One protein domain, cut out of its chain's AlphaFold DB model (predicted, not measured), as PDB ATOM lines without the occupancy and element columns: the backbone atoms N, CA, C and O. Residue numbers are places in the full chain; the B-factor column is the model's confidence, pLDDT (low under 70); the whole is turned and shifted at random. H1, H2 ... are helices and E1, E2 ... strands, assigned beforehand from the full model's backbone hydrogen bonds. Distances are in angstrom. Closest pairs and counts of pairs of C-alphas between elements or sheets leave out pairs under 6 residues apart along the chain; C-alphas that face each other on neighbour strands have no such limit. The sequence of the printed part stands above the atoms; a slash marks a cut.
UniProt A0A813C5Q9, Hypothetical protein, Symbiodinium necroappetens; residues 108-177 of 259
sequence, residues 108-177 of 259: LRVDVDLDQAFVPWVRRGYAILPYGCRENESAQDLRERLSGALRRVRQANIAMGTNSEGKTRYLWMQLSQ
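What this domain is: This is residues 108 to 177 of the 259 residues of the protein "Hypothetical protein" of Symbiodinium necroappetens (UniProt A0A813C5Q9). There is little regular structure: one long helix, H1, and a small hairpin, E1 and E2, follow end to end along the longest axis, and the long stretch of residues 108 to 138, with no named element, loops out along one side. Residues 171 to 177 fold back from the hairpin. The printed part has 70 residues, with 24 in named elements, in the order H1, E1, E2; the class is mixed, the two-stranded sheet E1 - E2 antiparallel. It is loose, with a radius of gyration of the C-alphas of 14.0 A, and spans 46 by 27 by 21 A.

Where its parts are: H1, residues 139 to 155, begins at C-alpha 139 (-25.339, -26.618, -13.171) and measures 24.3 A. E1 is residues 159 to 162. E2, residues 168 to 170, ends at C-alpha 170 (-45.755, -37.111, 5.427).

How they stand to each other: In H1, 12 of 13 O i to N i+4 pairs are within hydrogen-bond range. A tight link joins H1 to E1. E1 and E2 form a hairpin at 146 degrees, with N 160 and O 169 at 2.8 A. H1 and E2 are only just apart, closest 8.4 A.

The domain as a whole: The C-alphas farthest apart, Asn 136 and Glu 165, are 46.5 A apart. The printed part has no cut and no long link between named elements. Residues 121 to 124 have pLDDT under 70.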
ATOM      1  N   LEU A 108     -35.723 -28.589  10.099       71.62
ATOM      2  CA  LEU A 108     -35.485 -29.079   8.752       71.62
ATOM      3  C   LEU A 108     -34.769 -27.987   7.962       71.62
ATOM      4  O   LEU A 108     -35.379 -27.199   7.244       71.62
ATOM      5  N   ARG A 109     -33.442 -27.965   8.093       75.12
ATOM      6  CA  ARG A 109     -32.571 -27.050   7.352       75.12
ATOM      7  C   ARG A 109     -32.358 -27.555   5.931       75.12
ATOM      8  O   ARG A 109     -31.497 -28.401   5.651       75.12
ATOM      9  N   VAL A 110     -33.169 -27.035   5.021       77.06
ATOM     10  CA  VAL A 110     -33.024 -27.263   3.583       77.06
ATOM     11  C   VAL A 110     -32.386 -26.024   2.964       77.06
ATOM     12  O   VAL A 110     -32.805 -24.912   3.261       77.06
ATOM     13  N   ASP A 111     -31.367 -26.210   2.123       76.38
ATOM     14  CA  ASP A 111     -30.690 -25.106   1.428       76.38
ATOM     15  C   ASP A 111     -31.528 -24.629   0.233       76.38
ATOM     16  O   ASP A 111     -31.255 -24.930  -0.937       76.38
ATOM     17  N   VAL A 112     -32.632 -23.961   0.561       75.00
ATOM     18  CA  VAL A 112     -33.625 -23.498  -0.396       75.00
ATOM     19  C   VAL A 112     -34.132 -22.130   0.017       75.00
ATOM     20  O   VAL A 112     -34.411 -21.893   1.188       75.00
ATOM     21  N   ASP A 113     -34.240 -21.241  -0.961       75.62
ATOM     22  CA  ASP A 113     -34.728 -19.885  -0.753       75.62
ATOM     23  C   ASP A 113     -36.261 -19.888  -0.663       75.62
ATOM     24  O   ASP A 113     -36.953 -20.232  -1.625       75.62
ATOM     25  N   LEU A 114     -36.782 -19.561   0.521       76.81
ATOM     26  CA  LEU A 114     -38.214 -19.530   0.805       76.81
ATOM     27  C   LEU A 114     -38.857 -18.177   0.478       76.81
ATOM     28  O   LEU A 114     -40.085 -18.111   0.431       76.81
ATOM     29  N   ASP A 115     -38.081 -17.125   0.207       78.38
ATOM     30  CA  ASP A 115     -38.617 -15.767   0.030       78.38
ATOM     31  C   ASP A 115     -39.473 -15.654  -1.234       78.38
ATOM     32  O   ASP A 115     -40.441 -14.897  -1.300       78.38
ATOM     33  N   GLN A 116     -39.165 -16.478  -2.233       77.25
ATOM     34  CA  GLN A 116     -39.924 -16.559  -3.477       77.25
ATOM     35  C   GLN A 116     -40.989 -17.670  -3.468       77.25
ATOM     36  O   GLN A 116     -41.549 -18.012  -4.517       77.25
ATOM     37  N   ALA A 117     -41.276 -18.266  -2.305       82.38
ATOM     38  CA  ALA A 117     -42.320 -19.272  -2.181       82.38
ATOM     39  C   ALA A 117     -43.689 -18.692  -2.523       82.38
ATOM     40  O   ALA A 117     -44.106 -17.670  -1.986       82.38
ATOM     41  N   PHE A 118     -44.443 -19.400  -3.362       81.88
ATOM     42  CA  PHE A 118     -45.821 -19.028  -3.644       81.88
ATOM     43  C   PHE A 118     -46.763 -20.223  -3.570       81.88
ATOM     44  O   PHE A 118     -46.457 -21.342  -3.993       81.88
ATOM     45  N   VAL A 119     -47.963 -19.972  -3.057       79.44
ATOM     46  CA  VAL A 119     -49.048 -20.949  -3.011       79.44
ATOM     47  C   VAL A 119     -50.049 -20.573  -4.104       79.44
ATOM     48  O   VAL A 119     -50.688 -19.529  -4.004       79.44
ATOM     49  N   PRO A 120     -50.234 -21.395  -5.158       73.00
ATOM     50  CA  PRO A 120     -51.128 -21.045  -6.264       73.00
ATOM     51  C   PRO A 120     -52.595 -20.853  -5.853       73.00
ATOM     52  O   PRO A 120     -53.376 -20.304  -6.628       73.00
ATOM     53  N   TRP A 121     -53.006 -21.396  -4.700       67.31
ATOM     54  CA  TRP A 121     -54.369 -21.262  -4.191       67.31
ATOM     55  C   TRP A 121     -54.467 -21.589  -2.694       67.31
ATOM     56  O   TRP A 121     -53.894 -22.583  -2.257       67.31
ATOM     57  N   VAL A 122     -55.261 -20.827  -1.935       60.91
ATOM     58  CA  VAL A 122     -55.330 -20.857  -0.454       60.91
ATOM     59  C   VAL A 122     -55.640 -22.241   0.141       60.91
ATOM     60  O   VAL A 122     -55.199 -22.545   1.242       60.91
ATOM     61  N   ARG A 123     -56.352 -23.123  -0.579       63.97
ATOM     62  CA  ARG A 123     -56.658 -24.488  -0.092       63.97
ATOM     63  C   ARG A 123     -55.735 -25.583  -0.630       63.97
ATOM     64  O   ARG A 123     -56.062 -26.764  -0.520       63.97
ATOM     65  N   ARG A 124     -54.626 -25.238  -1.286       68.56
ATOM     66  CA  ARG A 124     -53.665 -26.244  -1.751       68.56
ATOM     67  C   ARG A 124     -52.691 -26.553  -0.621       68.56
ATOM     68  O   ARG A 124     -51.987 -25.673  -0.154       68.56
ATOM     69  N   GLY A 125     -52.625 -27.823  -0.222       74.19
ATOM     70  CA  GLY A 125     -51.667 -28.325   0.772       74.19
ATOM     71  C   GLY A 125     -50.231 -28.438   0.247       74.19
ATOM     72  O   GLY A 125     -49.535 -29.379   0.608       74.19
ATOM     73  N   TYR A 126     -49.817 -27.552  -0.663       82.25
ATOM     74  CA  TYR A 126     -48.467 -27.505  -1.215       82.25
ATOM     75  C   TYR A 126     -48.091 -26.069  -1.611       82.25
ATOM     76  O   TYR A 126     -48.935 -25.303  -2.079       82.25
ATOM     77  N   ALA A 127     -46.808 -25.738  -1.475       83.44
ATOM     78  CA  ALA A 127     -46.207 -24.507  -1.978       83.44
ATOM     79  C   ALA A 127     -45.314 -24.816  -3.185       83.44
ATOM     80  O   ALA A 127     -44.822 -25.934  -3.343       83.44
ATOM     81  N   ILE A 128     -45.136 -23.833  -4.061       84.31
ATOM     82  CA  ILE A 128     -44.200 -23.896  -5.177       84.31
ATOM     83  C   ILE A 128     -43.056 -22.952  -4.868       84.31
ATOM     84  O   ILE A 128     -43.272 -21.800  -4.502       84.31
ATOM     85  N   LEU A 129     -41.850 -23.450  -5.083       85.44
ATOM     86  CA  LEU A 129     -40.638 -22.697  -4.868       85.44
ATOM     87  C   LEU A 129     -39.882 -22.583  -6.193       85.44
ATOM     88  O   LEU A 129     -39.600 -23.619  -6.811       85.44
ATOM     89  N   PRO A 130     -39.620 -21.366  -6.694       81.19
ATOM     90  CA  PRO A 130     -38.704 -21.198  -7.802       81.19
ATOM     91  C   PRO A 130     -37.303 -21.582  -7.331       81.19
ATOM     92  O   PRO A 130     -36.911 -21.349  -6.192       81.19
ATOM     93  N   TYR A 131     -36.570 -22.246  -8.211       78.50
ATOM     94  CA  TYR A 131     -35.253 -22.767  -7.902       78.50
ATOM     95  C   TYR A 131     -34.373 -22.555  -9.126       78.50
ATOM     96  O   TYR A 131     -34.737 -22.975 -10.226       78.50
ATOM     97  N   GLY A 132     -33.253 -21.862  -8.941       77.38
ATOM     98  CA  GLY A 132     -32.340 -21.465 -10.007       77.38
ATOM     99  C   GLY A 132     -30.880 -21.584  -9.580       77.38
ATOM    100  O   GLY A 132     -30.586 -21.819  -8.404       77.38
ATOM    101  N   CYS A 133     -29.993 -21.438 -10.563       78.81
ATOM    102  CA  CYS A 133     -28.549 -21.363 -10.361       78.81
ATOM    103  C   CYS A 133     -28.213 -20.091  -9.578       78.81
ATOM    104  O   CYS A 133     -28.676 -19.014  -9.955       78.81
ATOM    105  N   ARG A 134     -27.439 -20.211  -8.497       82.19
ATOM    106  CA  ARG A 134     -26.860 -19.042  -7.815       82.19
ATOM    107  C   ARG A 134     -25.683 -18.485  -8.630       82.19
ATOM    108  O   ARG A 134     -25.112 -19.202  -9.446       82.19
ATOM    109  N   GLU A 135     -25.305 -17.228  -8.388       74.25
ATOM    110  CA  GLU A 135     -24.277 -16.506  -9.168       74.25
ATOM    111  C   GLU A 135     -22.911 -17.221  -9.227       74.25
ATOM    112  O   GLU A 135     -22.210 -17.107 -10.226       74.25
ATOM    113  N   ASN A 136     -22.571 -18.019  -8.207       77.94
ATOM    114  CA  ASN A 136     -21.310 -18.768  -8.104       77.94
ATOM    115  C   ASN A 136     -21.494 -20.297  -8.167       77.94
ATOM    116  O   ASN A 136     -20.650 -21.043  -7.678       77.94
ATOM    117  N   GLU A 137     -22.619 -20.780  -8.691       81.56
ATOM    118  CA  GLU A 137     -22.970 -22.203  -8.681       81.56
ATOM    119  C   GLU A 137     -22.929 -22.781 -10.100       81.56
ATOM    120  O   GLU A 137     -23.424 -22.160 -11.041       81.56
ATOM    121  N   SER A 138     -22.363 -23.981 -10.274       84.38
ATOM    122  CA  SER A 138     -22.448 -24.690 -11.552       84.38
ATOM    123  C   SER A 138     -23.784 -25.430 -11.699       84.38
ATOM    124  O   SER A 138     -24.484 -25.735 -10.730       84.38
ATOM    125  N   ALA A 139     -24.140 -25.810 -12.929       81.06
ATOM    126  CA  ALA A 139     -25.339 -26.618 -13.171       81.06
ATOM    127  C   ALA A 139     -25.297 -27.997 -12.478       81.06
ATOM    128  O   ALA A 139     -26.349 -28.604 -12.264       81.06
ATOM    129  N   GLN A 140     -24.104 -28.506 -12.155       83.12
ATOM    130  CA  GLN A 140     -23.934 -29.755 -11.417       83.12
ATOM    131  C   GLN A 140     -24.195 -29.544  -9.923       83.12
ATOM    132  O   GLN A 140     -25.009 -30.265  -9.346       83.12
ATOM    133  N   ASP A 141     -23.621 -28.493  -9.343       83.56
ATOM    134  CA  ASP A 141     -23.830 -28.121  -7.938       83.56
ATOM    135  C   ASP A 141     -25.314 -27.848  -7.655       83.56
ATOM    136  O   ASP A 141     -25.872 -28.328  -6.667       83.56
ATOM    137  N   LEU A 142     -26.005 -27.201  -8.603       83.31
ATOM    138  CA  LEU A 142     -27.448 -26.982  -8.548       83.31
ATOM    139  C   LEU A 142     -28.231 -28.294  -8.398       83.31
ATOM    140  O   LEU A 142     -29.169 -28.386  -7.596       83.31
ATOM    141  N   ARG A 143     -27.869 -29.313  -9.191       84.38
ATOM    142  CA  ARG A 143     -28.513 -30.635  -9.153       84.38
ATOM    143  C   ARG A 143     -28.215 -31.356  -7.849       84.38
ATOM    144  O   ARG A 143     -29.110 -32.020  -7.320       84.38
ATOM    145  N   GLU A 144     -27.002 -31.230  -7.328       86.00
ATOM    146  CA  GLU A 144     -26.597 -31.836  -6.062       86.00
ATOM    147  C   GLU A 144     -27.314 -31.191  -4.877       86.00
ATOM    148  O   GLU A 144     -27.905 -31.905  -4.062       86.00
ATOM    149  N   ARG A 145     -27.388 -29.856  -4.837       86.25
ATOM    150  CA  ARG A 145     -28.141 -29.106  -3.823       86.25
ATOM    151  C   ARG A 145     -29.618 -29.491  -3.833       86.25
ATOM    152  O   ARG A 145     -30.194 -29.792  -2.789       86.25
ATOM    153  N   LEU A 146     -30.209 -29.592  -5.020       86.50
ATOM    154  CA  LEU A 146     -31.609 -29.970  -5.203       86.50
ATOM    155  C   LEU A 146     -31.886 -31.423  -4.793       86.50
ATOM    156  O   LEU A 146     -32.860 -31.706  -4.093       86.50
ATOM    157  N   SER A 147     -31.021 -32.349  -5.204       86.69
ATOM    158  CA  SER A 147     -31.125 -33.765  -4.837       86.69
ATOM    159  C   SER A 147     -30.928 -33.955  -3.333       86.69
ATOM    160  O   SER A 147     -31.665 -34.712  -2.695       86.69
ATOM    161  N   GLY A 148     -29.992 -33.210  -2.741       87.81
ATOM    162  CA  GLY A 148     -29.764 -33.148  -1.303       87.81
ATOM    163  C   GLY A 148     -30.987 -32.624  -0.553       87.81
ATOM    164  O   GLY A 148     -31.414 -33.240   0.422       87.81
ATOM    165  N   ALA A 149     -31.599 -31.547  -1.044       86.56
ATOM    166  CA  ALA A 149     -32.821 -30.973  -0.496       86.56
ATOM    167  C   ALA A 149     -33.988 -31.980  -0.519       86.56
ATOM    168  O   ALA A 149     -34.620 -32.223   0.511       86.56
ATOM    169  N   LEU A 150     -34.232 -32.636  -1.662       88.31
ATOM    170  CA  LEU A 150     -35.261 -33.677  -1.813       88.31
ATOM    171  C   LEU A 150     -35.037 -34.848  -0.852       88.31
ATOM    172  O   LEU A 150     -35.973 -35.304  -0.190       88.31
ATOM    173  N   ARG A 151     -33.790 -35.318  -0.747       87.69
ATOM    174  CA  ARG A 151     -33.423 -36.417   0.147       87.69
ATOM    175  C   ARG A 151     -33.647 -36.045   1.611       87.69
ATOM    176  O   ARG A 151     -34.237 -36.845   2.331       87.69
ATOM    177  N   ARG A 152     -33.241 -34.842   2.037       86.19
ATOM    178  CA  ARG A 152     -33.427 -34.363   3.420       86.19
ATOM    179  C   ARG A 152     -34.901 -34.276   3.799       86.19
ATOM    180  O   ARG A 152     -35.270 -34.793   4.846       86.19
ATOM    181  N   VAL A 153     -35.749 -33.698   2.941       86.44
ATOM    182  CA  VAL A 153     -37.202 -33.625   3.197       86.44
ATOM    183  C   VAL A 153     -37.790 -35.027   3.362       86.44
ATOM    184  O   VAL A 153     -38.541 -35.273   4.301       86.44
ATOM    185  N   ARG A 154     -37.411 -35.967   2.487       84.62
ATOM    186  CA  ARG A 154     -37.897 -37.350   2.554       84.62
ATOM    187  C   ARG A 154     -37.402 -38.092   3.802       84.62
ATOM    188  O   ARG A 154     -38.163 -38.852   4.386       84.62
ATOM    189  N   GLN A 155     -36.150 -37.881   4.205       83.38
ATOM    190  CA  GLN A 155     -35.549 -38.509   5.390       83.38
ATOM    191  C   GLN A 155     -36.081 -37.937   6.705       83.38
ATOM    192  O   GLN A 155     -36.163 -38.665   7.687       83.38
ATOM    193  N   ALA A 156     -36.474 -36.661   6.726       81.94
ATOM    194  CA  ALA A 156     -36.999 -36.012   7.923       81.94
ATOM    195  C   ALA A 156     -38.331 -36.607   8.409       81.94
ATOM    196  O   ALA A 156     -38.714 -36.368   9.549       81.94
ATOM    197  N   ASN A 157     -39.030 -37.367   7.552       79.00
ATOM    198  CA  ASN A 157     -40.233 -38.139   7.877       79.00
ATOM    199  C   ASN A 157     -41.280 -37.346   8.686       79.00
ATOM    200  O   ASN A 157     -41.897 -37.851   9.625       79.00
ATOM    201  N   ILE A 158     -41.461 -36.069   8.341       80.75
ATOM    202  CA  ILE A 158     -42.297 -35.146   9.110       80.75
ATOM    203  C   ILE A 158     -43.769 -35.466   8.860       80.75
ATOM    204  O   ILE A 158     -44.268 -35.267   7.753       80.75
ATOM    205  N   ALA A 159     -44.480 -35.908   9.895       80.88
ATOM    206  CA  ALA A 159     -45.925 -36.096   9.849       80.88
ATOM    207  C   ALA A 159     -46.655 -34.737   9.871       80.88
ATOM    208  O   ALA A 159     -46.417 -33.892  10.735       80.88
ATOM    209  N   MET A 160     -47.543 -34.521   8.900       74.75
ATOM    210  CA  MET A 160     -48.332 -33.292   8.720       74.75
ATOM    211  C   MET A 160     -49.816 -33.473   9.082       74.75
ATOM    212  O   MET A 160     -50.566 -32.502   9.056       74.75
ATOM    213  N   GLY A 161     -50.245 -34.699   9.397       76.88
ATOM    214  CA  GLY A 161     -51.614 -35.042   9.792       76.88
ATOM    215  C   GLY A 161     -52.035 -36.410   9.260       76.88
ATOM    216  O   GLY A 161     -51.206 -37.151   8.736       76.88
ATOM    217  N   THR A 162     -53.318 -36.742   9.352       76.56
ATOM    218  CA  THR A 162     -53.901 -37.963   8.777       76.56
ATOM    219  C   THR A 162     -54.710 -37.642   7.516       76.56
ATOM    220  O   THR A 162     -55.204 -36.529   7.323       76.56
ATOM    221  N   ASN A 163     -54.780 -38.582   6.572       74.56
ATOM    222  CA  ASN A 163     -55.694 -38.491   5.436       74.56
ATOM    223  C   ASN A 163     -57.125 -38.871   5.873       74.56
ATOM    224  O   ASN A 163     -57.353 -39.303   6.998       74.56
ATOM    225  N   SER A 164     -58.090 -38.752   4.959       71.75
ATOM    226  CA  SER A 164     -59.484 -39.169   5.182       71.75
ATOM    227  C   SER A 164     -59.656 -40.668   5.479       71.75
ATOM    228  O   SER A 164     -60.728 -41.076   5.899       71.75
ATOM    229  N   GLU A 165     -58.616 -41.477   5.266       77.00
ATOM    230  CA  GLU A 165     -58.571 -42.921   5.531       77.00
ATOM    231  C   GLU A 165     -57.787 -43.254   6.820       77.00
ATOM    232  O   GLU A 165     -57.472 -44.415   7.063       77.00
ATOM    233  N   GLY A 166     -57.394 -42.253   7.619       75.75
ATOM    234  CA  GLY A 166     -56.632 -42.441   8.861       75.75
ATOM    235  C   GLY A 166     -55.123 -42.687   8.700       75.75
ATOM    236  O   GLY A 166     -54.419 -42.800   9.699       75.75
ATOM    237  N   LYS A 167     -54.576 -42.722   7.478       80.81
ATOM    238  CA  LYS A 167     -53.130 -42.867   7.225       80.81
ATOM    239  C   LYS A 167     -52.383 -41.557   7.444       80.81
ATOM    240  O   LYS A 167     -52.811 -40.504   6.969       80.81
ATOM    241  N   THR A 168     -51.211 -41.632   8.067       80.00
ATOM    242  CA  THR A 168     -50.316 -40.485   8.261       80.00
ATOM    243  C   THR A 168     -49.835 -39.916   6.926       80.00
ATOM    244  O   THR A 168     -49.296 -40.624   6.074       80.00
ATOM    245  N   ARG A 169     -50.015 -38.608   6.741       80.31
ATOM    246  CA  ARG A 169     -49.479 -37.826   5.629       80.31
ATOM    247  C   ARG A 169     -48.120 -37.274   6.021       80.31
ATOM    248  O   ARG A 169     -48.019 -36.492   6.965       80.31
ATOM    249  N   TYR A 170     -47.101 -37.638   5.258       84.12
ATOM    250  CA  TYR A 170     -45.755 -37.111   5.427       84.12
ATOM    251  C   TYR A 170     -45.519 -35.901   4.524       84.12
ATOM    252  O   TYR A 170     -46.070 -35.813   3.421       84.12
ATOM    253  N   LEU A 171     -44.692 -34.969   4.991       84.75
ATOM    254  CA  LEU A 171     -44.153 -33.899   4.166       84.75
ATOM    255  C   LEU A 171     -43.323 -34.511   3.033       84.75
ATOM    256  O   LEU A 171     -42.494 -35.391   3.251       84.75
ATOM    257  N   TRP A 172     -43.533 -34.022   1.818       85.94
ATOM    258  CA  TRP A 172     -42.791 -34.451   0.644       85.94
ATOM    259  C   TRP A 172     -42.471 -33.242  -0.228       85.94
ATOM    260  O   TRP A 172     -43.148 -32.216  -0.181       85.94
ATOM    261  N   MET A 173     -41.426 -33.381  -1.033       87.00
ATOM    262  CA  MET A 173     -41.014 -32.389  -2.013       87.00
ATOM    263  C   MET A 173     -40.711 -33.109  -3.322       87.00
ATOM    264  O   MET A 173     -40.214 -34.235  -3.320       87.00
ATOM    265  N   GLN A 174     -41.024 -32.470  -4.445       86.62
ATOM    266  CA  GLN A 174     -40.734 -32.998  -5.771       86.62
ATOM    267  C   GLN A 174     -40.427 -31.856  -6.728       86.62
ATOM    268  O   GLN A 174     -40.942 -30.745  -6.598       86.62
ATOM    269  N   LEU A 175     -39.618 -32.166  -7.733       85.56
ATOM    270  CA  LEU A 175     -39.382 -31.276  -8.851       85.56
ATOM    271  C   LEU A 175     -40.649 -31.072  -9.669       85.56
ATOM    272  O   LEU A 175     -41.177 -31.998 -10.289       85.56
ATOM    273  N   SER A 176     -41.121 -29.829  -9.684       78.31
ATOM    274  CA  SER A 176     -42.192 -29.432 -10.586       78.31
ATOM    275  C   SER A 176     -41.648 -29.240 -12.002       78.31
ATOM    276  O   SER A 176     -40.486 -28.888 -12.201       78.31
ATOM    277  N   GLN A 177     -42.497 -29.472 -12.999       76.81
ATOM    278  CA  GLN A 177     -42.160 -29.183 -14.392       76.81
ATOM    279  C   GLN A 177     -41.884 -27.683 -14.586       76.81
ATOM    280  O   GLN A 177     -42.414 -26.857 -13.837       76.81
TER     281      GLN A 177